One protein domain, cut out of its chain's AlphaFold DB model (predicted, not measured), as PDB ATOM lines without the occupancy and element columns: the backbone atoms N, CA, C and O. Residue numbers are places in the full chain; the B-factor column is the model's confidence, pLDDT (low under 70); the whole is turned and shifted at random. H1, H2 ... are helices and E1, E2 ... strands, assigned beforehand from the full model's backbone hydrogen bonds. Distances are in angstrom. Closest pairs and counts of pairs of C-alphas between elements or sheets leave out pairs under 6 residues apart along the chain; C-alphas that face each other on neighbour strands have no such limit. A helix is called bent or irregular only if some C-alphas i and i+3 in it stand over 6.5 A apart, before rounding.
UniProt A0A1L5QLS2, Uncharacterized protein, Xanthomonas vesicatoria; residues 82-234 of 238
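This is residues 82 to 234 of the 238 residues of an uncharacterized protein of Xanthomonas vesicatoria (UniProt A0A1L5QLS2). A strongly twisted sheet of five strands has the helical hairpin H3 and H4 packed along one side of it, H1 packed on E5, and H2 beside the strands near E1 and E5. A loop of 22 residues joins E3 to E4, and after the little helix H5 the last residues fold back, where 232 to 233 pair with E2. The printed part has 153 residues, with five named helices and five named strands in the order E1 H1 H2 E2 E3 E4 E5 H3 H4 H5; the sheet is mixed, with its strands in the order E1 E5 E4 E3 E2, and the class is mixed, helices and strands. The whole is compact, with a radius of gyration of the C-alphas of 14.8 A, and its outline is rounded, spanning 45 by 35 by 29 A.

E1, residues 87 to 89, is an edge strand, parallel to E5, residues 170 to 179; N 88 and O 171 are within hydrogen-bond range at 2.8 A. H1, residues 91 to 101, is on the sheet, and its closest C-alphas to E5 are those of His 101 and Arg 177, 5.6 A. H2, residues 105 to 111, is close to H1 but not clearly touching, with the C-alphas of Asn 94 and Phe 105 closest at 6.2 A. H2 is on the sheet at a height of 6.7 A, over none of the strands. E2, residues 118 to 121, is the other edge strand, and it begins a meander, each strand the antiparallel neighbour of the one before, through E3, residues 130 to 136, E4, residues 159 to 167, and E5. N 120 and O 132 are 2.8 A apart between E2 and E3, N 133 and O 162 are 2.8 A apart between E3 and E4, and N 161 and O 177 are 2.9 A apart between E4 and E5. E4 bends by 54 degrees at residue 163, and E5 by 76 degrees at residue 174. H3, residues 181 to 191, is irregular, with C-alphas 182 and 185 8.1 A apart; it is on the sheet at a height of 8.8 A, over E4, along the strands at 21 degrees to E4 on the local plane. H4, residues 200 to 218, touches H3 with residues 207 to 215 alone; the closest C-alphas are those of Met 188 and Ile 207, 6.8 A, and this helical hairpin has a steep tilt of 40 degrees, opposite ways. H4 is on one face of the sheet, making two layers, helix and sheet, at a height of 10.3 A, over E3 and, only just, with 3 of its C-alphas, over E2. H5, residues 221 to 225, is not on the sheet, and it and H4 meet only through their link. In H1, H2 and H4 every O i to N i+4 pair is within hydrogen-bond range; in H3 it is 5 of 7, and in H5 0 of 1, with 1 of 2 O i to N i+3 pairs.

E1 begins at C-alpha 87, (32.203, 22.190, -29.178). H1 is 15.1 A long from first to last C-alpha, E3 19.8 A, E4 23.4 A, E5 23.6 A and H3 15.5 A. H4, the longest helix at 25.8 A, runs from C-alpha 200 at (3.062, 16.521, -18.006) to C-alpha 218. The shorter E1, H2, E2 and H5 measure 7.0 A, 9.9 A, 10.1 A and 7.3 A; H5 ends at C-alpha 225, (23.356, 48.248, -22.301).

The two C-alphas farthest apart, those of Gly 142 and Asp 198, are 45.3 A apart. The printed part has no cut, and the link from E3 to E4 is long. Residues 197 to 202, of which 200 to 202 belong to H4, stand free. The mean pLDDT of the printed part is 82.0, and residues 82 to 85, 123 to 128, 154 to 156 and 221 to 234 are under 70.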
ATOM      1  N   GLY A  82      35.139  24.194 -33.503       50.38
ATOM      2  CA  GLY A  82      35.883  25.421 -33.209       50.38
ATOM      3  C   GLY A  82      36.286  25.603 -31.741       50.38
ATOM      4  O   GLY A  82      35.640  25.084 -30.835       50.38
ATOM      5  N   THR A  83      37.376  26.369 -31.571       46.03
ATOM      6  CA  THR A  83      38.072  26.793 -30.333       46.03
ATOM      7  C   THR A  83      38.305  25.686 -29.301       46.03
ATOM      8  O   THR A  83      37.465  25.413 -28.452       46.03
ATOM      9  N   GLU A  84      39.495  25.077 -29.366       51.56
ATOM     10  CA  GLU A  84      40.082  24.277 -28.275       51.56
ATOM     11  C   GLU A  84      39.255  23.061 -27.805       51.56
ATOM     12  O   GLU A  84      39.279  22.714 -26.631       51.56
ATOM     13  N   HIS A  85      38.553  22.371 -28.713       60.06
ATOM     14  CA  HIS A  85      37.766  21.159 -28.413       60.06
ATOM     15  C   HIS A  85      36.512  21.373 -27.536       60.06
ATOM     16  O   HIS A  85      35.917  20.397 -27.069       60.06
ATOM     17  N   LEU A  86      36.060  22.617 -27.330       77.25
ATOM     18  CA  LEU A  86      34.896  22.903 -26.479       77.25
ATOM     19  C   LEU A  86      33.549  22.563 -27.133       77.25
ATOM     20  O   LEU A  86      32.577  22.337 -26.415       77.25
ATOM     21  N   ILE A  87      33.450  22.515 -28.466       84.44
ATOM     22  CA  ILE A  87      32.203  22.190 -29.178       84.44
ATOM     23  C   ILE A  87      32.463  21.134 -30.254       84.44
ATOM     24  O   ILE A  87      33.177  21.361 -31.227       84.44
ATOM     25  N   THR A  88      31.794  19.989 -30.128       87.69
ATOM     26  CA  THR A  88      31.868  18.882 -31.093       87.69
ATOM     27  C   THR A  88      30.488  18.496 -31.608       87.69
ATOM     28  O   THR A  88      29.469  18.709 -30.943       87.69
ATOM     29  N   TYR A  89      30.426  17.897 -32.796       90.38
ATOM     30  CA  TYR A  89      29.173  17.381 -33.344       90.38
ATOM     31  C   TYR A  89      29.382  16.277 -34.386       90.38
ATOM     32  O   TYR A  89      30.455  16.098 -34.953       90.38
ATOM     33  N   ASP A  90      28.329  15.493 -34.633       90.94
ATOM     34  CA  ASP A  90      28.290  14.529 -35.741       90.94
ATOM     35  C   ASP A  90      27.935  15.285 -37.044       90.94
ATOM     36  O   ASP A  90      26.883  15.928 -37.064       90.94
ATOM     37  N   PRO A  91      28.738  15.227 -38.124       91.94
ATOM     38  CA  PRO A  91      28.479  15.942 -39.383       91.94
ATOM     39  C   PRO A  91      27.043  15.785 -39.931       91.94
ATOM     40  O   PRO A  91      26.359  16.785 -40.145       91.94
ATOM     41  N   PRO A  92      26.462  14.569 -40.022       94.12
ATOM     42  CA  PRO A  92      25.062  14.388 -40.411       94.12
ATOM     43  C   PRO A  92      24.062  15.022 -39.441       94.12
ATOM     44  O   PRO A  92      22.933  15.309 -39.828       94.12
ATOM     45  N   LYS A  93      24.416  15.178 -38.157       94.06
ATOM     46  CA  LYS A  93      23.555  15.884 -37.199       94.06
ATOM     47  C   LYS A  93      23.575  17.378 -37.453       94.06
ATOM     48  O   LYS A  93      22.505  17.975 -37.418       94.06
ATOM     49  N   ASN A  94      24.730  17.948 -37.784       95.06
ATOM     50  CA  ASN A  94      24.796  19.336 -38.223       95.06
ATOM     51  C   ASN A  94      24.017  19.540 -39.531       95.06
ATOM     52  O   ASN A  94      23.156  20.409 -39.591       95.06
ATOM     53  N   GLY A  95      24.192  18.664 -40.527       95.81
ATOM     54  CA  GLY A  95      23.424  18.702 -41.777       95.81
ATOM     55  C   GLY A  95      21.914  18.614 -41.554       95.81
ATOM     56  O   GLY A  95      21.144  19.400 -42.109       95.81
ATOM     57  N   GLN A  96      21.483  17.714 -40.664       96.50
ATOM     58  CA  GLN A  96      20.089  17.634 -40.229       96.50
ATOM     59  C   GLN A  96      19.626  18.938 -39.563       96.50
ATOM     60  O   GLN A  96      18.505  19.378 -39.816       96.50
ATOM     61  N   ASN A  97      20.458  19.552 -38.717       96.31
ATOM     62  CA  ASN A  97      20.142  20.793 -38.014       96.31
ATOM     63  C   ASN A  97      20.005  21.974 -38.980       96.31
ATOM     64  O   ASN A  97      19.015  22.699 -38.920       96.31
ATOM     65  N   ILE A  98      20.932  22.103 -39.930       96.50
ATOM     66  CA  ILE A  98      20.891  23.117 -40.985       96.50
ATOM     67  C   ILE A  98      19.607  22.950 -41.799       96.50
ATOM     68  O   ILE A  98      18.830  23.895 -41.929       96.50
ATOM     69  N   ILE A  99      19.303  21.739 -42.275       97.25
ATOM     70  CA  ILE A  99      18.083  21.489 -43.053       97.25
ATOM     71  C   ILE A  99      16.823  21.642 -42.210       97.25
ATOM     72  O   ILE A  99      15.821  22.076 -42.750       97.25
ATOM     73  N   LYS A 100      16.805  21.379 -40.907       95.19
ATOM     74  CA  LYS A 100      15.582  21.564 -40.103       95.19
ATOM     75  C   LYS A 100      15.348  22.989 -39.641       95.19
ATOM     76  O   LYS A 100      14.208  23.446 -39.594       95.19
ATOM     77  N   HIS A 101      16.418  23.652 -39.238       94.25
ATOM     78  CA  HIS A 101      16.357  24.840 -38.397       94.25
ATOM     79  C   HIS A 101      17.061  26.042 -39.025       94.25
ATOM     80  O   HIS A 101      16.896  27.154 -38.532       94.25
ATOM     81  N   GLY A 102      17.768  25.839 -40.141       94.00
ATOM     82  CA  GLY A 102      18.437  26.893 -40.902       94.00
ATOM     83  C   GLY A 102      19.696  27.441 -40.248       94.00
ATOM     84  O   GLY A 102      20.156  28.503 -40.647       94.00
ATOM     85  N   LEU A 103      20.219  26.733 -39.246       93.56
ATOM     86  CA  LEU A 103      21.372  27.125 -38.448       93.56
ATOM     87  C   LEU A 103      22.349  25.949 -38.371       93.56
ATOM     88  O   LEU A 103      21.964  24.861 -37.938       93.56
ATOM     89  N   SER A 104      23.598  26.159 -38.760       93.56
ATOM     90  CA  SER A 104      24.688  25.226 -38.479       93.56
ATOM     91  C   SER A 104      25.238  25.425 -37.066       93.56
ATOM     92  O   SER A 104      25.132  26.492 -36.457       93.56
ATOM     93  N   PHE A 105      25.866  24.387 -36.530       91.62
ATOM     94  CA  PHE A 105      26.576  24.449 -35.258       91.62
ATOM     95  C   PHE A 105      27.820  25.347 -35.311       91.62
ATOM     96  O   PHE A 105      28.153  25.972 -34.307       91.62
ATOM     97  N   ALA A 106      28.459  25.477 -36.476       86.94
ATOM     98  CA  ALA A 106      29.553  26.423 -36.677       86.94
ATOM     99  C   ALA A 106      29.058  27.882 -36.644       86.94
ATOM    100  O   ALA A 106      29.663  28.728 -35.988       86.94
ATOM    101  N   GLU A 107      27.922  28.180 -37.284       89.25
ATOM    102  CA  GLU A 107      27.284  29.502 -37.209       89.25
ATOM    103  C   GLU A 107      26.813  29.820 -35.792       89.25
ATOM    104  O   GLU A 107      26.971  30.945 -35.335       89.25
ATOM    105  N   LEU A 108      26.279  28.832 -35.066       89.94
ATOM    106  CA  LEU A 108      25.948  28.982 -33.651       89.94
ATOM    107  C   LEU A 108      27.174  29.404 -32.837       89.94
ATOM    108  O   LEU A 108      27.090  30.379 -32.101       89.94
ATOM    109  N   ALA A 109      28.300  28.700 -32.980       85.25
ATOM    110  CA  ALA A 109      29.533  29.039 -32.272       85.25
ATOM    111  C   ALA A 109      30.067  30.424 -32.676       85.25
ATOM    112  O   ALA A 109      30.518  31.186 -31.826       85.25
ATOM    113  N   THR A 110      29.960  30.773 -33.959       84.62
ATOM    114  CA  THR A 110      30.438  32.053 -34.504       84.62
ATOM    115  C   THR A 110      29.590  33.235 -34.034       84.62
ATOM    116  O   THR A 110      30.127  34.289 -33.704       84.62
ATOM    117  N   TYR A 111      28.266  33.078 -34.005       85.44
ATOM    118  CA  TYR A 111      27.329  34.165 -33.718       85.44
ATOM    119  C   TYR A 111      26.863  34.202 -32.262       85.44
ATOM    120  O   TYR A 111      26.042  35.045 -31.925       85.44
ATOM    121  N   SER A 112      27.342  33.317 -31.391       83.00
ATOM    122  CA  SER A 112      26.956  33.277 -29.978       83.00
ATOM    123  C   SER A 112      28.120  33.718 -29.085       83.00
ATOM    124  O   SER A 112      28.766  32.855 -28.477       83.00
ATOM    125  N   PRO A 113      28.398  35.030 -28.957       70.81
ATOM    126  CA  PRO A 113      29.367  35.495 -27.972       70.81
ATOM    127  C   PRO A 113      28.920  35.028 -26.578       70.81
ATOM    128  O   PRO A 113      27.772  35.223 -26.180       70.81
ATOM    129  N   GLY A 114      29.800  34.312 -25.874       70.44
ATOM    130  CA  GLY A 114      29.486  33.738 -24.563       70.44
ATOM    131  C   GLY A 114      28.583  32.500 -24.590       70.44
ATOM    132  O   GLY A 114      27.793  32.327 -23.666       70.44
ATOM    133  N   PHE A 115      28.678  31.643 -25.619       79.44
ATOM    134  CA  PHE A 115      27.956  30.361 -25.677       79.44
ATOM    135  C   PHE A 115      27.932  29.646 -24.312       79.44
ATOM    136  O   PHE A 115      28.973  29.408 -23.705       79.44
ATOM    137  N   GLY A 116      26.735  29.298 -23.837       73.06
ATOM    138  CA  GLY A 116      26.528  28.793 -22.478       73.06
ATOM    139  C   GLY A 116      25.950  29.822 -21.503       73.06
ATOM    140  O   GLY A 116      26.034  29.596 -20.297       73.06
ATOM    141  N   ILE A 117      25.367  30.931 -21.981       75.06
ATOM    142  CA  ILE A 117      24.829  32.010 -21.126       75.06
ATOM    143  C   ILE A 117      23.869  31.446 -20.075       75.06
ATOM    144  O   ILE A 117      24.027  31.703 -18.883       75.06
ATOM    145  N   LEU A 118      22.914  30.631 -20.523       83.31
ATOM    146  CA  LEU A 118      21.955  29.959 -19.662       83.31
ATOM    147  C   LEU A 118      21.945  28.464 -19.975       83.31
ATOM    148  O   LEU A 118      21.434  28.046 -21.011       83.31
ATOM    149  N   MET A 119      22.483  27.655 -19.066       86.94
ATOM    150  CA  MET A 119      22.469  26.195 -19.185       86.94
ATOM    151  C   MET A 119      21.544  25.575 -18.145       86.94
ATOM    152  O   MET A 119      21.700  25.820 -16.950       86.94
ATOM    153  N   VAL A 120      20.621  24.736 -18.598       84.88
ATOM    154  CA  VAL A 120      19.639  24.036 -17.775       84.88
ATOM    155  C   VAL A 120      19.837  22.527 -17.936       84.88
ATOM    156  O   VAL A 120      19.604  22.002 -19.027       84.88
ATOM    157  N   PRO A 121      20.252  21.803 -16.882       83.56
ATOM    158  CA  PRO A 121      20.351  20.351 -16.942       83.56
ATOM    159  C   PRO A 121      18.996  19.689 -17.179       83.56
ATOM    160  O   PRO A 121      18.004  20.011 -16.519       83.56
ATOM    161  N   CYS A 122      18.967  18.746 -18.114       78.88
ATOM    162  CA  CYS A 122      17.819  17.888 -18.337       78.88
ATOM    163  C   CYS A 122      17.715  16.879 -17.178       78.88
ATOM    164  O   CYS A 122      18.706  16.226 -16.856       78.88
ATOM    165  N   PRO A 123      16.529  16.681 -16.589       69.44
ATOM    166  CA  PRO A 123      16.324  15.866 -15.387       69.44
ATOM    167  C   PRO A 123      16.338  14.342 -15.629       69.44
ATOM    168  O   PRO A 123      15.670  13.593 -14.924       69.44
ATOM    169  N   SER A 124      17.073  13.848 -16.628       62.97
ATOM    170  CA  SER A 124      17.136  12.409 -16.918       62.97
ATOM    171  C   SER A 124      18.222  11.716 -16.093       62.97
ATOM    172  O   SER A 124      19.362  12.171 -16.072       62.97
ATOM    173  N   ASN A 125      17.874  10.587 -15.468       52.03
ATOM    174  CA  ASN A 125      18.813   9.731 -14.730       52.03
ATOM    175  C   ASN A 125      19.643   8.798 -15.638       52.03
ATOM    176  O   ASN A 125      20.616   8.218 -15.162       52.03
ATOM    177  N   ASP A 126      19.280   8.654 -16.919       56.16
ATOM    178  CA  ASP A 126      19.808   7.603 -17.811       56.16
ATOM    179  C   ASP A 126      20.752   8.114 -18.912       56.16
ATOM    180  O   ASP A 126      21.346   7.321 -19.642       56.16
ATOM    181  N   ASP A 127      20.922   9.428 -19.053       53.22
ATOM    182  CA  ASP A 127      21.716  10.028 -20.124       53.22
ATOM    183  C   ASP A 127      22.775  10.963 -19.533       53.22
ATOM    184  O   ASP A 127      22.443  11.894 -18.799       53.22
ATOM    185  N   CYS A 128      24.047  10.727 -19.879       56.06
ATOM    186  CA  CYS A 128      25.184  11.618 -19.615       56.06
ATOM    187  C   CYS A 128      24.748  13.088 -19.713       56.06
ATOM    188  O   CYS A 128      24.178  13.445 -20.742       56.06
ATOM    189  N   GLU A 129      24.973  13.889 -18.660       76.94
ATOM    190  CA  GLU A 129      24.324  15.189 -18.387       76.94
ATOM    191  C   GLU A 129      23.902  15.955 -19.660       76.94
ATOM    192  O   GLU A 129      24.656  16.739 -20.244       76.94
ATOM    193  N   ARG A 130      22.673  15.702 -20.135       86.62
ATOM    194  CA  ARG A 130      22.087  16.482 -21.229       86.62
ATOM    195  C   ARG A 130      21.791  17.876 -20.709       86.62
ATOM    196  O   ARG A 130      21.220  18.030 -19.633       86.62
ATOM    197  N   LEU A 131      22.122  18.882 -21.502       88.38
ATOM    198  CA  LEU A 131      21.894  20.282 -21.183       88.38
ATOM    199  C   LEU A 131      21.021  20.921 -22.256       88.38
ATOM    200  O   LEU A 131      21.215  20.695 -23.455       88.38
ATOM    201  N   VAL A 132      20.095  21.761 -21.808       90.06
ATOM    202  CA  VAL A 132      19.458  22.780 -22.635       90.06
ATOM    203  C   VAL A 132      20.264  24.058 -22.467       90.06
ATOM    204  O   VAL A 132      20.393  24.570 -21.360       90.06
ATOM    205  N   ILE A 133      20.822  24.567 -23.554       91.25
ATOM    206  CA  ILE A 133      21.630  25.779 -23.573       91.25
ATOM    207  C   ILE A 133      20.850  26.849 -24.329       91.25
ATOM    208  O   ILE A 133      20.482  26.653 -25.488       91.25
ATOM    209  N   PHE A 134      20.605  27.979 -23.680       91.12
ATOM    210  CA  PHE A 134      19.992  29.145 -24.294       91.12
ATOM    211  C   PHE A 134      21.039  30.225 -24.502       91.12
ATOM    212  O   PHE A 134      21.763  30.586 -23.574       91.12
ATOM    213  N   ASN A 135      21.090  30.754 -25.720       89.38
ATOM    214  CA  ASN A 135      22.016  31.816 -26.088       89.38
ATOM    215  C   ASN A 135      21.335  32.854 -26.966       89.38
ATOM    216  O   ASN A 135      20.371  32.551 -27.669       89.38
ATOM    217  N   ARG A 136      21.879  34.067 -26.963       87.75
ATOM    218  CA  ARG A 136      21.533  35.095 -27.939       87.75
ATOM    219  C   ARG A 136      22.468  34.983 -29.139       87.75
ATOM    220  O   ARG A 136      23.654  34.722 -28.967       87.75
ATOM    221  N   LEU A 137      21.936  35.194 -30.339       87.75
ATOM    222  CA  LEU A 137      22.742  35.300 -31.549       87.75
ATOM    223  C   LEU A 137      22.989  36.770 -31.885       87.75
ATOM    224  O   LEU A 137      22.053  37.565 -31.982       87.75
ATOM    225  N   ASN A 138      24.253  37.112 -32.102       85.50
ATOM    226  CA  ASN A 138      24.711  38.391 -32.610       85.50
ATOM    227  C   ASN A 138      25.155  38.221 -34.069       85.50
ATOM    228  O   ASN A 138      26.287  37.840 -34.361       85.50
ATOM    229  N   VAL A 139      24.225  38.460 -34.993       82.38
ATOM    230  CA  VAL A 139      24.493  38.385 -36.435       82.38
ATOM    231  C   VAL A 139      24.826  39.785 -36.926       82.38
ATOM    232  O   VAL A 139      23.931  40.617 -37.096       82.38
ATOM    233  N   HIS A 140      26.111  40.054 -37.140       76.75
ATOM    234  CA  HIS A 140      26.569  41.353 -37.624       76.75
ATOM    235  C   HIS A 140      26.028  41.676 -39.026       76.75
ATOM    236  O   HIS A 140      25.681  40.794 -39.822       76.75
ATOM    237  N   GLU A 141      25.960  42.967 -39.343       71.38
ATOM    238  CA  GLU A 141      25.593  43.436 -40.677       71.38
ATOM    239  C   GLU A 141      26.568  42.871 -41.727       71.38
ATOM    240  O   GLU A 141      27.775  42.809 -41.501       71.38
ATOM    241  N   GLY A 142      26.040  42.387 -42.854       71.75
ATOM    242  CA  GLY A 142      26.828  41.722 -43.901       71.75
ATOM    243  C   GLY A 142      27.064  40.217 -43.706       71.75
ATOM    244  O   GLY A 142      27.440  39.550 -44.667       71.75
ATOM    245  N   TYR A 143      26.782  39.655 -42.525       77.94
ATOM    246  CA  TYR A 143      26.779  38.202 -42.323       77.94
ATOM    247  C   TYR A 143      25.416  37.607 -42.674       77.94
ATOM    248  O   TYR A 143      24.371  38.239 -42.483       77.94
ATOM    249  N   GLU A 144      25.419  36.388 -43.205       82.12
ATOM    250  CA  GLU A 144      24.215  35.662 -43.598       82.12
ATOM    251  C   GLU A 144      24.303  34.218 -43.130       82.12
ATOM    252  O   GLU A 144      25.383  33.632 -43.112       82.12
ATOM    253  N   PHE A 145      23.151  33.665 -42.755       88.94
ATOM    254  CA  PHE A 145      23.035  32.236 -42.522       88.94
ATOM    255  C   PHE A 145      23.030  31.485 -43.853       88.94
ATOM    256  O   PHE A 145      22.506  32.005 -44.841       88.94
ATOM    257  N   ASP A 146      23.526  30.252 -43.863       88.19
ATOM    258  CA  ASP A 146      23.556  29.412 -45.062       88.19
ATOM    259  C   ASP A 146      22.147  29.134 -45.615       88.19
ATOM    260  O   ASP A 146      21.902  29.313 -46.806       88.19
ATOM    261  N   LEU A 147      21.208  28.700 -44.761       92.56
ATOM    262  CA  LEU A 147      19.852  28.289 -45.164       92.56
ATOM    263  C   LEU A 147      18.763  28.806 -44.198       92.56
ATOM    264  O   LEU A 147      18.007  27.996 -43.633       92.56
ATOM    265  N   PRO A 148      18.649  30.137 -43.998       89.19
ATOM    266  CA  PRO A 148      17.837  30.736 -42.944       89.19
ATOM    267  C   PRO A 148      16.368  30.338 -43.049       89.19
ATOM    268  O   PRO A 148      15.769  30.315 -44.127       89.19
ATOM    269  N   THR A 149      15.749  30.089 -41.899       88.06
ATOM    270  CA  THR A 149      14.287  29.984 -41.813       88.06
ATOM    271  C   THR A 149      13.654  31.374 -41.748       88.06
ATOM    272  O   THR A 149      14.325  32.366 -41.458       88.06
ATOM    273  N   ASN A 150      12.336  31.464 -41.957       84.62
ATOM    274  CA  ASN A 150      11.606  32.734 -41.835       84.62
ATOM    275  C   ASN A 150      11.811  33.404 -40.464       84.62
ATOM    276  O   ASN A 150      11.938  34.621 -40.400       84.62
ATOM    277  N   VAL A 151      11.946  32.608 -39.395       81.31
ATOM    278  CA  VAL A 151      12.226  33.080 -38.024       81.31
ATOM    279  C   VAL A 151      13.544  33.860 -37.934       81.31
ATOM    280  O   VAL A 151      13.674  34.754 -37.109       81.31
ATOM    281  N   MET A 152      14.524  33.538 -38.778       84.38
ATOM    282  CA  MET A 152      15.868  34.121 -38.729       84.38
ATOM    283  C   MET A 152      16.004  35.382 -39.588       84.38
ATOM    284  O   MET A 152      16.993  36.103 -39.466       84.38
ATOM    285  N   ARG A 153      15.024  35.665 -40.458       73.25
ATOM    286  CA  ARG A 153      15.070  36.826 -41.361       73.25
ATOM    287  C   ARG A 153      15.006  38.149 -40.606       73.25
ATOM    288  O   ARG A 153      15.595  39.123 -41.057       73.25
ATOM    289  N   GLU A 154      14.354  38.168 -39.446       68.75
ATOM    290  CA  GLU A 154      14.150  39.387 -38.659       68.75
ATOM    291  C   GLU A 154      15.345  39.790 -37.779       68.75
ATOM    292  O   GLU A 154      15.230  40.830 -37.142       68.75
ATOM    293  N   ARG A 155      16.472  39.039 -37.811       69.56
ATOM    294  CA  ARG A 155      17.827  39.217 -37.198       69.56
ATOM    295  C   ARG A 155      17.918  39.785 -35.768       69.56
ATOM    296  O   ARG A 155      18.665  39.266 -34.947       69.56
ATOM    297  N   SER A 156      17.193  40.848 -35.465       69.06
ATOM    298  CA  SER A 156      16.982  41.421 -34.144       69.06
ATOM    299  C   SER A 156      16.447  40.391 -33.143       69.06
ATOM    300  O   SER A 156      15.508  39.646 -33.414       69.06
ATOM    301  N   ASN A 157      17.056  40.366 -31.954       78.12
ATOM    302  CA  ASN A 157      16.625  39.555 -30.806       78.12
ATOM    303  C   ASN A 157      16.529  38.041 -31.064       78.12
ATOM    304  O   ASN A 157      15.787  37.338 -30.375       78.12
ATOM    305  N   LEU A 158      17.297  37.534 -32.031       88.62
ATOM    306  CA  LEU A 158      17.373  36.110 -32.309       88.62
ATOM    307  C   LEU A 158      18.101  35.395 -31.165       88.62
ATOM    308  O   LEU A 158      19.197  35.785 -30.764       88.62
ATOM    309  N   CYS A 159      17.486  34.343 -30.641       90.94
ATOM    310  CA  CYS A 159      18.067  33.464 -29.633       90.94
ATOM    311  C   CYS A 159      18.073  32.026 -30.145       90.94
ATOM    312  O   CYS A 159      17.425  31.710 -31.143       90.94
ATOM    313  N   THR A 160      18.783  31.139 -29.462       93.38
ATOM    314  CA  THR A 160      18.819  29.707 -29.765       93.38
ATOM    315  C   THR A 160      18.541  28.881 -28.536       93.38
ATOM    316  O   THR A 160      19.031  29.196 -27.456       93.38
ATOM    317  N   LEU A 161      17.788  27.803 -28.730       94.25
ATOM    318  CA  LEU A 161      17.664  26.699 -27.791       94.25
ATOM    319  C   LEU A 161      18.483  25.545 -28.361       94.25
ATOM    320  O   LEU A 161      18.168  25.021 -29.431       94.25
ATOM    321  N   THR A 162      19.546  25.174 -27.663       93.88
ATOM    322  CA  THR A 162      20.486  24.132 -28.067       93.88
ATOM    323  C   THR A 162      20.409  22.962 -27.100       93.88
ATOM    324  O   THR A 162      20.474  23.153 -25.892       93.88
ATOM    325  N   ILE A 163      20.292  21.743 -27.617       92.38
ATOM    326  CA  ILE A 163      20.427  20.518 -26.828       92.38
ATOM    327  C   ILE A 163      21.841  19.983 -27.022       92.38
ATOM    328  O   ILE A 163      22.282  19.782 -28.158       92.38
ATOM    329  N   ALA A 164      22.538  19.726 -25.921       91.56
ATOM    330  CA  ALA A 164      23.900  19.213 -25.925       91.56
ATOM    331  C   ALA A 164      24.110  18.127 -24.862       91.56
ATOM    332  O   ALA A 164      23.340  18.015 -23.911       91.56
ATOM    333  N   LEU A 165      25.165  17.335 -25.032       89.56
ATOM    334  CA  LEU A 165      25.729  16.465 -23.999       89.56
ATOM    335  C   LEU A 165      26.999  17.112 -23.459       89.56
ATOM    336  O   LEU A 165      27.808  17.595 -24.252       89.56
ATOM    337  N   THR A 166      27.220  17.062 -22.152       86.12
ATOM    338  CA  THR A 166      28.549  17.334 -21.591       86.12
ATOM    339  C   THR A 166      29.538  16.262 -22.052       86.12
ATOM    340  O   THR A 166      29.257  15.065 -21.929       86.12
ATOM    341  N   GLN A 167      30.702  16.660 -22.562       79.88
ATOM    342  CA  GLN A 167      31.764  15.735 -22.953       79.88
ATOM    343  C   GLN A 167      33.133  16.321 -22.590       79.88
ATOM    344  O   GLN A 167      33.639  17.207 -23.276       79.88
ATOM    345  N   GLY A 168      33.752  15.795 -21.529       82.00
ATOM    346  CA  GLY A 168      34.991  16.364 -20.990       82.00
ATOM    347  C   GLY A 168      34.755  17.793 -20.505       82.00
ATOM    348  O   GLY A 168      33.837  18.027 -19.726       82.00
ATOM    349  N   GLU A 169      35.556  18.734 -20.999       79.38
ATOM    350  CA  GLU A 169      35.414  20.171 -20.709       79.38
ATOM    351  C   GLU A 169      34.453  20.890 -21.673       79.38
ATOM    352  O   GLU A 169      34.164  22.070 -21.493       79.38
ATOM    353  N   GLY A 170      33.948  20.188 -22.693       85.94
ATOM    354  CA  GLY A 170      33.137  20.762 -23.757       85.94
ATOM    355  C   GLY A 170      31.733  20.173 -23.874       85.94
ATOM    356  O   GLY A 170      31.219  19.456 -23.010       85.94
ATOM    357  N   PHE A 171      31.118  20.464 -25.014       87.25
ATOM    358  CA  PHE A 171      29.765  20.077 -25.370       87.25
ATOM    359  C   PHE A 171      29.755  19.303 -26.683       87.25
ATOM    360  O   PHE A 171      30.382  19.689 -27.671       87.25
ATOM    361  N   ARG A 172      28.964  18.235 -26.728       89.94
ATOM    362  CA  ARG A 172      28.573  17.586 -27.975       89.94
ATOM    363  C   ARG A 172      27.164  18.010 -28.352       89.94
ATOM    364  O   ARG A 172      26.201  17.614 -27.693       89.94
ATOM    365  N   LEU A 173      27.031  18.794 -29.416       92.19
ATOM    366  CA  LEU A 173      25.744  19.347 -29.832       92.19
ATOM    367  C   LEU A 173      24.869  18.286 -30.514       92.19
ATOM    368  O   LEU A 173      25.345  17.467 -31.308       92.19
ATOM    369  N   ILE A 174      23.574  18.311 -30.194       92.12
ATOM    370  CA  ILE A 174      22.552  17.397 -30.724       92.12
ATOM    371  C   ILE A 174      21.578  18.144 -31.637       92.12
ATOM    372  O   ILE A 174      21.283  17.665 -32.734       92.12
ATOM    373  N   SER A 175      21.071  19.289 -31.181       93.88
ATOM    374  CA  SER A 175      20.195  20.176 -31.950       93.88
ATOM    375  C   SER A 175      20.391  21.622 -31.512       93.88
ATOM    376  O   SER A 175      20.796  21.885 -30.385       93.88
ATOM    377  N   SER A 176      20.113  22.567 -32.402       94.44
ATOM    378  CA  SER A 176      20.069  23.991 -32.095       94.44
ATOM    379  C   SER A 176      19.010  24.662 -32.945       94.44
ATOM    380  O   SER A 176      19.059  24.602 -34.177       94.44
ATOM    381  N   ARG A 177      18.042  25.291 -32.282       94.31
ATOM    382  CA  ARG A 177      16.885  25.888 -32.932       94.31
ATOM    383  C   ARG A 177      16.789  27.378 -32.631       94.31
ATOM    384  O   ARG A 177      16.728  27.745 -31.455       94.31
ATOM    385  N   PRO A 178      16.722  28.232 -33.664       92.69
ATOM    386  CA  PRO A 178      16.511  29.652 -33.476       92.69
ATOM    387  C   PRO A 178      15.076  29.937 -33.020       92.69
ATOM    388  O   PRO A 178      14.121  29.291 -33.468       92.69
ATOM    389  N   PHE A 179      14.925  30.935 -32.160       91.62
ATOM    390  CA  PHE A 179      13.642  31.437 -31.693       91.62
ATOM    391  C   PHE A 179      13.707  32.937 -31.400       91.62
ATOM    392  O   PHE A 179      14.779  33.518 -31.232       91.62
ATOM    393  N   HIS A 180      12.534  33.555 -31.319       89.31
ATOM    394  CA  HIS A 180      12.345  34.907 -30.809       89.31
ATOM    395  C   HIS A 180      11.314  34.866 -29.680       89.31
ATOM    396  O   HIS A 180      10.556  33.903 -29.546       89.31
ATOM    397  N   ARG A 181      11.220  35.942 -28.897       86.88
ATOM    398  CA  ARG A 181      10.281  36.028 -27.769       86.88
ATOM    399  C   ARG A 181       8.845  35.643 -28.145       86.88
ATOM    400  O   ARG A 181       8.223  34.833 -27.482       86.88
ATOM    401  N   GLY A 182       8.343  36.140 -29.278       86.25
ATOM    402  CA  GLY A 182       6.981  35.837 -29.739       86.25
ATOM    403  C   GLY A 182       6.682  34.380 -30.144       86.25
ATOM    404  O   GLY A 182       5.530  34.085 -30.439       86.25
ATOM    405  N   ASN A 183       7.667  33.474 -30.224       87.94
ATOM    406  CA  ASN A 183       7.423  32.079 -30.623       87.94
ATOM    407  C   ASN A 183       8.103  31.029 -29.735       87.94
ATOM    408  O   ASN A 183       8.010  29.838 -30.037       87.94
ATOM    409  N   TRP A 184       8.758  31.450 -28.656       89.88
ATOM    410  CA  TRP A 184       9.566  30.588 -27.800       89.88
ATOM    411  C   TRP A 184       8.788  29.437 -27.137       89.88
ATOM    412  O   TRP A 184       9.337  28.346 -27.063       89.88
ATOM    413  N   ASP A 185       7.509  29.602 -26.780       88.62
ATOM    414  CA  ASP A 185       6.670  28.586 -26.130       88.62
ATOM    415  C   ASP A 185       6.564  27.359 -27.028       88.62
ATOM    416  O   ASP A 185       6.941  26.248 -26.662       88.62
ATOM    417  N   ARG A 186       6.173  27.601 -28.282       90.56
ATOM    418  CA  ARG A 186       6.073  26.577 -29.322       90.56
ATOM    419  C   ARG A 186       7.416  25.890 -29.579       90.56
ATOM    420  O   ARG A 186       7.452  24.705 -29.902       90.56
ATOM    421  N   ILE A 187       8.520  26.637 -29.513       91.00
ATOM    422  CA  ILE A 187       9.864  26.092 -29.740       91.00
ATOM    423  C   ILE A 187      10.288  25.211 -28.562       91.00
ATOM    424  O   ILE A 187      10.706  24.076 -28.783       91.00
ATOM    425  N   MET A 188      10.126  25.694 -27.330       90.12
ATOM    426  CA  MET A 188      10.442  24.958 -26.108       90.12
ATOM    427  C   MET A 188       9.609  23.681 -25.997       90.12
ATOM    428  O   MET A 188      10.173  22.617 -25.767       90.12
ATOM    429  N   GLU A 189       8.301  23.730 -26.250       88.44
ATOM    430  CA  GLU A 189       7.450  22.531 -26.248       88.44
ATOM    431  C   GLU A 189       7.918  21.465 -27.252       88.44
ATOM    432  O   GLU A 189       7.897  20.267 -26.950       88.44
ATOM    433  N   ALA A 190       8.354  21.896 -28.439       87.00
ATOM    434  CA  ALA A 190       8.798  21.000 -29.501       87.00
ATOM    435  C   ALA A 190      10.178  20.380 -29.224       87.00
ATOM    436  O   ALA A 190      10.355  19.175 -29.432       87.00
ATOM    437  N   GLU A 191      11.148  21.177 -28.767       87.25
ATOM    438  CA  GLU A 191      12.517  20.710 -28.501       87.25
ATOM    439  C   GLU A 191      12.605  19.907 -27.200       87.25
ATOM    440  O   GLU A 191      13.275  18.877 -27.140       87.25
ATOM    441  N   LEU A 192      11.853  20.308 -26.174       86.12
ATOM    442  CA  LEU A 192      11.845  19.666 -24.857       86.12
ATOM    443  C   LEU A 192      10.815  18.532 -24.779       86.12
ATOM    444  O   LEU A 192      10.411  18.117 -23.694       86.12
ATOM    445  N   LYS A 193      10.370  18.002 -25.927       83.75
ATOM    446  CA  LYS A 193       9.280  17.022 -25.977       83.75
ATOM    447  C   LYS A 193       9.546  15.755 -25.160       83.75
ATOM    448  O   LYS A 193       8.594  15.207 -24.614       83.75
ATOM    449  N   GLY A 194      10.811  15.334 -25.086       79.06
ATOM    450  CA  GLY A 194      11.260  14.143 -24.358       79.06
ATOM    451  C   GLY A 194      11.646  14.387 -22.898       79.06
ATOM    452  O   GLY A 194      11.956  13.428 -22.203       79.06
ATOM    453  N   ILE A 195      11.640  15.637 -22.424       79.31
ATOM    454  CA  ILE A 195      11.847  15.946 -21.004       79.31
ATOM    455  C   ILE A 195      10.524  15.723 -20.273       79.31
ATOM    456  O   ILE A 195       9.500  16.247 -20.719       79.31
ATOM    457  N   TYR A 196      10.550  14.957 -19.174       79.38
ATOM    458  CA  TYR A 196       9.357  14.598 -18.394       79.38
ATOM    459  C   TYR A 196       8.220  14.060 -19.283       79.38
ATOM    460  O   TYR A 196       7.076  14.506 -19.195       79.38
ATOM    461  N   ALA A 197       8.550  13.144 -20.202       81.50
ATOM    462  CA  ALA A 197       7.608  12.648 -21.208       81.50
ATOM    463  C   ALA A 197       6.338  12.044 -20.581       81.50
ATOM    464  O   ALA A 197       5.240  12.280 -21.084       81.50
ATOM    465  N   ASP A 198       6.498  11.354 -19.450       85.00
ATOM    466  CA  ASP A 198       5.416  10.699 -18.711       85.00
ATOM    467  C   ASP A 198       4.832  11.578 -17.588       85.00
ATOM    468  O   ASP A 198       3.871  11.192 -16.921       85.00
ATOM    469  N   GLU A 199       5.362  12.794 -17.398       86.31
ATOM    470  CA  GLU A 199       5.039  13.676 -16.269       86.31
ATOM    471  C   GLU A 199       4.646  15.089 -16.749       86.31
ATOM    472  O   GLU A 199       5.385  16.062 -16.565       86.31
ATOM    473  N   PRO A 200       3.445  15.269 -17.347       88.62
ATOM    474  CA  PRO A 200       3.062  16.521 -18.006       88.62
ATOM    475  C   PRO A 200       3.097  17.761 -17.104       88.62
ATOM    476  O   PRO A 200       3.372  18.864 -17.577       88.62
ATOM    477  N   LYS A 201       2.811  17.599 -15.806       88.69
ATOM    478  CA  LYS A 201       2.856  18.700 -14.831       88.69
ATOM    479  C   LYS A 201       4.288  19.155 -14.561       88.69
ATOM    480  O   LYS A 201       4.536  20.357 -14.524       88.69
ATOM    481  N   GLU A 202       5.214  18.212 -14.411       86.75
ATOM    482  CA  GLU A 202       6.633  18.512 -14.201       86.75
ATOM    483  C   GLU A 202       7.243  19.130 -15.454       86.75
ATOM    484  O   GLU A 202       7.901  20.166 -15.372       86.75
ATOM    485  N   LYS A 203       6.901  18.588 -16.630       87.19
ATOM    486  CA  LYS A 203       7.255  19.172 -17.926       87.19
ATOM    487  C   LYS A 203       6.810  20.621 -18.047       87.19
ATOM    488  O   LYS A 203       7.611  21.483 -18.403       87.19
ATOM    489  N   LYS A 204       5.540  20.896 -17.742       89.00
ATOM    490  CA  LYS A 204       4.990  22.252 -17.797       89.00
ATOM    491  C   LYS A 204       5.743  23.186 -16.848       89.00
ATOM    492  O   LYS A 204       6.201  24.234 -17.286       89.00
ATOM    493  N   SER A 205       5.951  22.771 -15.597       87.94
ATOM    494  CA  SER A 205       6.701  23.567 -14.615       87.94
ATOM    495  C   SER A 205       8.151  23.821 -15.048       87.94
ATOM    496  O   SER A 205       8.676  24.913 -14.847       87.94
ATOM    497  N   PHE A 206       8.805  22.836 -15.665       86.44
ATOM    498  CA  PHE A 206      10.155  22.980 -16.203       86.44
ATOM    499  C   PHE A 206      10.218  23.994 -17.350       86.44
ATOM    500  O   PHE A 206      11.107  24.844 -17.363       86.44
ATOM    501  N   ILE A 207       9.267  23.929 -18.287       89.06
ATOM    502  CA  ILE A 207       9.170  24.881 -19.400       89.06
ATOM    503  C   ILE A 207       8.915  26.296 -18.868       89.06
ATOM    504  O   ILE A 207       9.635  27.211 -19.252       89.06
ATOM    505  N   GLU A 208       7.975  26.466 -17.932       89.31
ATOM    506  CA  GLU A 208       7.671  27.765 -17.309       89.31
ATOM    507  C   GLU A 208       8.902  28.379 -16.627       89.31
ATOM    508  O   GLU A 208       9.211  29.555 -16.824       89.31
ATOM    509  N   LYS A 209       9.678  27.571 -15.893       85.81
ATOM    510  CA  LYS A 209      10.944  28.018 -15.291       85.81
ATOM    511  C   LYS A 209      11.985  28.396 -16.346       85.81
ATOM    512  O   LYS A 209      12.688  29.388 -16.174       85.81
ATOM    513  N   CYS A 210      12.101  27.629 -17.434       87.50
ATOM    514  CA  CYS A 210      12.991  27.979 -18.543       87.50
ATOM    515  C   CYS A 210      12.588  29.318 -19.174       87.50
ATOM    516  O   CYS A 210      13.451  30.163 -19.386       87.50
ATOM    517  N   GLN A 211      11.294  29.533 -19.426       88.88
ATOM    518  CA  GLN A 211      10.764  30.783 -19.978       88.88
ATOM    519  C   GLN A 211      11.075  31.970 -19.070       88.88
ATOM    520  O   GLN A 211      11.587  32.977 -19.549       88.88
ATOM    521  N   GLU A 212      10.843  31.840 -17.760       87.38
ATOM    522  CA  GLU A 212      11.164  32.890 -16.787       87.38
ATOM    523  C   GLU A 212      12.653  33.270 -16.833       87.38
ATOM    524  O   GLU A 212      13.003  34.451 -16.839       87.38
ATOM    525  N   LYS A 213      13.552  32.280 -16.904       85.44
ATOM    526  CA  LYS A 213      14.993  32.543 -17.015       85.44
ATOM    527  C   LYS A 213      15.358  33.159 -18.358       85.44
ATOM    528  O   LYS A 213      16.091  34.138 -18.378       85.44
ATOM    529  N   VAL A 214      14.832  32.650 -19.468       87.81
ATOM    530  CA  VAL A 214      15.102  33.201 -20.804       87.81
ATOM    531  C   VAL A 214      14.595  34.642 -20.923       87.81
ATOM    532  O   VAL A 214      15.291  35.477 -21.495       87.81
ATOM    533  N   GLU A 215      13.428  34.962 -20.357       87.50
ATOM    534  CA  GLU A 215      12.886  36.326 -20.318       87.50
ATOM    535  C   GLU A 215      13.876  37.285 -19.659       87.50
ATOM    536  O   GLU A 215      14.279  38.286 -20.249       87.50
ATOM    537  N   ASN A 216      14.293  36.940 -18.442       82.56
ATOM    538  CA  ASN A 216      15.127  37.796 -17.614       82.56
ATOM    539  C   ASN A 216      16.560  37.887 -18.151       82.56
ATOM    540  O   ASN A 216      17.137  38.974 -18.193       82.56
ATOM    541  N   GLU A 217      17.117  36.755 -18.575       80.69
ATOM    542  CA  GLU A 217      18.533  36.626 -18.912       80.69
ATOM    543  C   GLU A 217      18.831  36.911 -20.381       80.69
ATOM    544  O   GLU A 217      19.942  37.328 -20.660       80.69
ATOM    545  N   LEU A 218      17.904  36.699 -21.327       82.88
ATOM    546  CA  LEU A 218      18.164  36.924 -22.763       82.88
ATOM    547  C   LEU A 218      17.381  38.102 -23.357       82.88
ATOM    548  O   LEU A 218      17.829  38.686 -24.346       82.88
ATOM    549  N   PHE A 219      16.249  38.484 -22.757       82.75
ATOM    550  CA  PHE A 219      15.424  39.613 -23.214       82.75
ATOM    551  C   PHE A 219      15.346  40.772 -22.209       82.75
ATOM    552  O   PHE A 219      14.731  41.799 -22.507       82.75
ATOM    553  N   GLY A 220      15.985  40.638 -21.045       75.81
ATOM    554  CA  GLY A 220      15.981  41.648 -19.994       75.81
ATOM    555  C   GLY A 220      16.791  42.916 -20.319       75.81
ATOM    556  O   GLY A 220      17.623  42.938 -21.232       75.81
ATOM    557  N   PRO A 221      16.605  43.988 -19.524       65.94
ATOM    558  CA  PRO A 221      17.198  45.312 -19.760       65.94
ATOM    559  C   PRO A 221      18.732  45.335 -19.691       65.94
ATOM    560  O   PRO A 221      19.359  46.259 -20.206       65.94
ATOM    561  N   MET A 222      19.352  44.311 -19.092       60.94
ATOM    562  CA  MET A 222      20.810  44.182 -18.994       60.94
ATOM    563  C   MET A 222      21.474  44.191 -20.381       60.94
ATOM    564  O   MET A 222      22.550  44.757 -20.557       60.94
ATOM    565  N   TRP A 223      20.783  43.687 -21.402       59.28
ATOM    566  CA  TRP A 223      21.291  43.611 -22.770       59.28
ATOM    567  C   TRP A 223      21.044  44.848 -23.623       59.28
ATOM    568  O   TRP A 223      21.690  45.019 -24.657       59.28
ATOM    569  N   SER A 224      20.153  45.740 -23.190       57.66
ATOM    570  CA  SER A 224      19.996  47.065 -23.799       57.66
ATOM    571  C   SER A 224      21.241  47.940 -23.586       57.66
ATOM    572  O   SER A 224      21.386  48.963 -24.246       57.66
ATOM    573  N   SER A 225      22.132  47.532 -22.672       57.28
ATOM    574  CA  SER A 225      23.356  48.248 -22.301       57.28
ATOM    575  C   SER A 225      24.631  47.773 -23.017       57.28
ATOM    576  O   SER A 225      25.685  48.366 -22.816       57.28
ATOM    577  N   GLY A 226      24.555  46.720 -23.847       59.28
ATOM    578  CA  GLY A 226      25.728  46.127 -24.511       59.28
ATOM    579  C   GLY A 226      26.601  45.237 -23.614       59.28
ATOM    580  O   GLY A 226      27.702  44.873 -24.010       59.28
ATOM    581  N   TYR A 227      26.132  44.894 -22.413       58.78
ATOM    582  CA  TYR A 227      26.815  43.998 -21.478       58.78
ATOM    583  C   TYR A 227      26.588  42.518 -21.828       58.78
ATOM    584  O   TYR A 227      25.440  42.097 -21.966       58.78
ATOM    585  N   GLU A 228      27.668  41.734 -21.907       60.34
ATOM    586  CA  GLU A 228      27.652  40.272 -22.070       60.34
ATOM    587  C   GLU A 228      27.866  39.589 -20.698       60.34
ATOM    588  O   GLU A 228      28.969  39.644 -20.146       60.34
ATOM    589  N   PRO A 229      26.840  38.962 -20.092       60.00
ATOM    590  CA  PRO A 229      26.976  38.218 -18.856       60.00
ATOM    591  C   PRO A 229      27.803  36.941 -19.085       60.00
ATOM    592  O   PRO A 229      27.723  36.325 -20.149       60.00
ATOM    593  N   PRO A 230      28.582  36.502 -18.080       60.12
ATOM    594  CA  PRO A 230      29.352  35.266 -18.183       60.12
ATOM    595  C   PRO A 230      28.426  34.048 -18.288       60.12
ATOM    596  O   PRO A 230      27.319  34.069 -17.750       60.12
ATOM    597  N   ALA A 231      28.917  32.970 -18.908       60.78
ATOM    598  CA  ALA A 231      28.232  31.680 -18.962       60.78
ATOM    599  C   ALA A 231      27.887  31.167 -17.554       60.78
ATOM    600  O   ALA A 231      28.731  31.186 -16.649       60.78
ATOM    601  N   ARG A 232      26.642  30.717 -17.347       61.75
ATOM    602  CA  ARG A 232      26.159  30.234 -16.044       61.75
ATOM    603  C   ARG A 232      25.293  28.991 -16.202       61.75
ATOM    604  O   ARG A 232      24.379  28.923 -17.023       61.75
ATOM    605  N   VAL A 233      25.551  28.008 -15.343       64.69
ATOM    606  CA  VAL A 233      24.658  26.859 -15.162       64.69
ATOM    607  C   VAL A 233      23.584  27.244 -14.156       64.69
ATOM    608  O   VAL A 233      23.891  27.533 -13.000       64.69
ATOM    609  N   ILE A 234      22.323  27.222 -14.581       60.66
ATOM    610  CA  ILE A 234      21.168  27.442 -13.713       60.66
ATOM    611  C   ILE A 234      20.421  26.121 -13.573       60.66
ATOM    612  O   ILE A 234      19.846  25.594 -14.522       60.66
TER     613      ILE A 234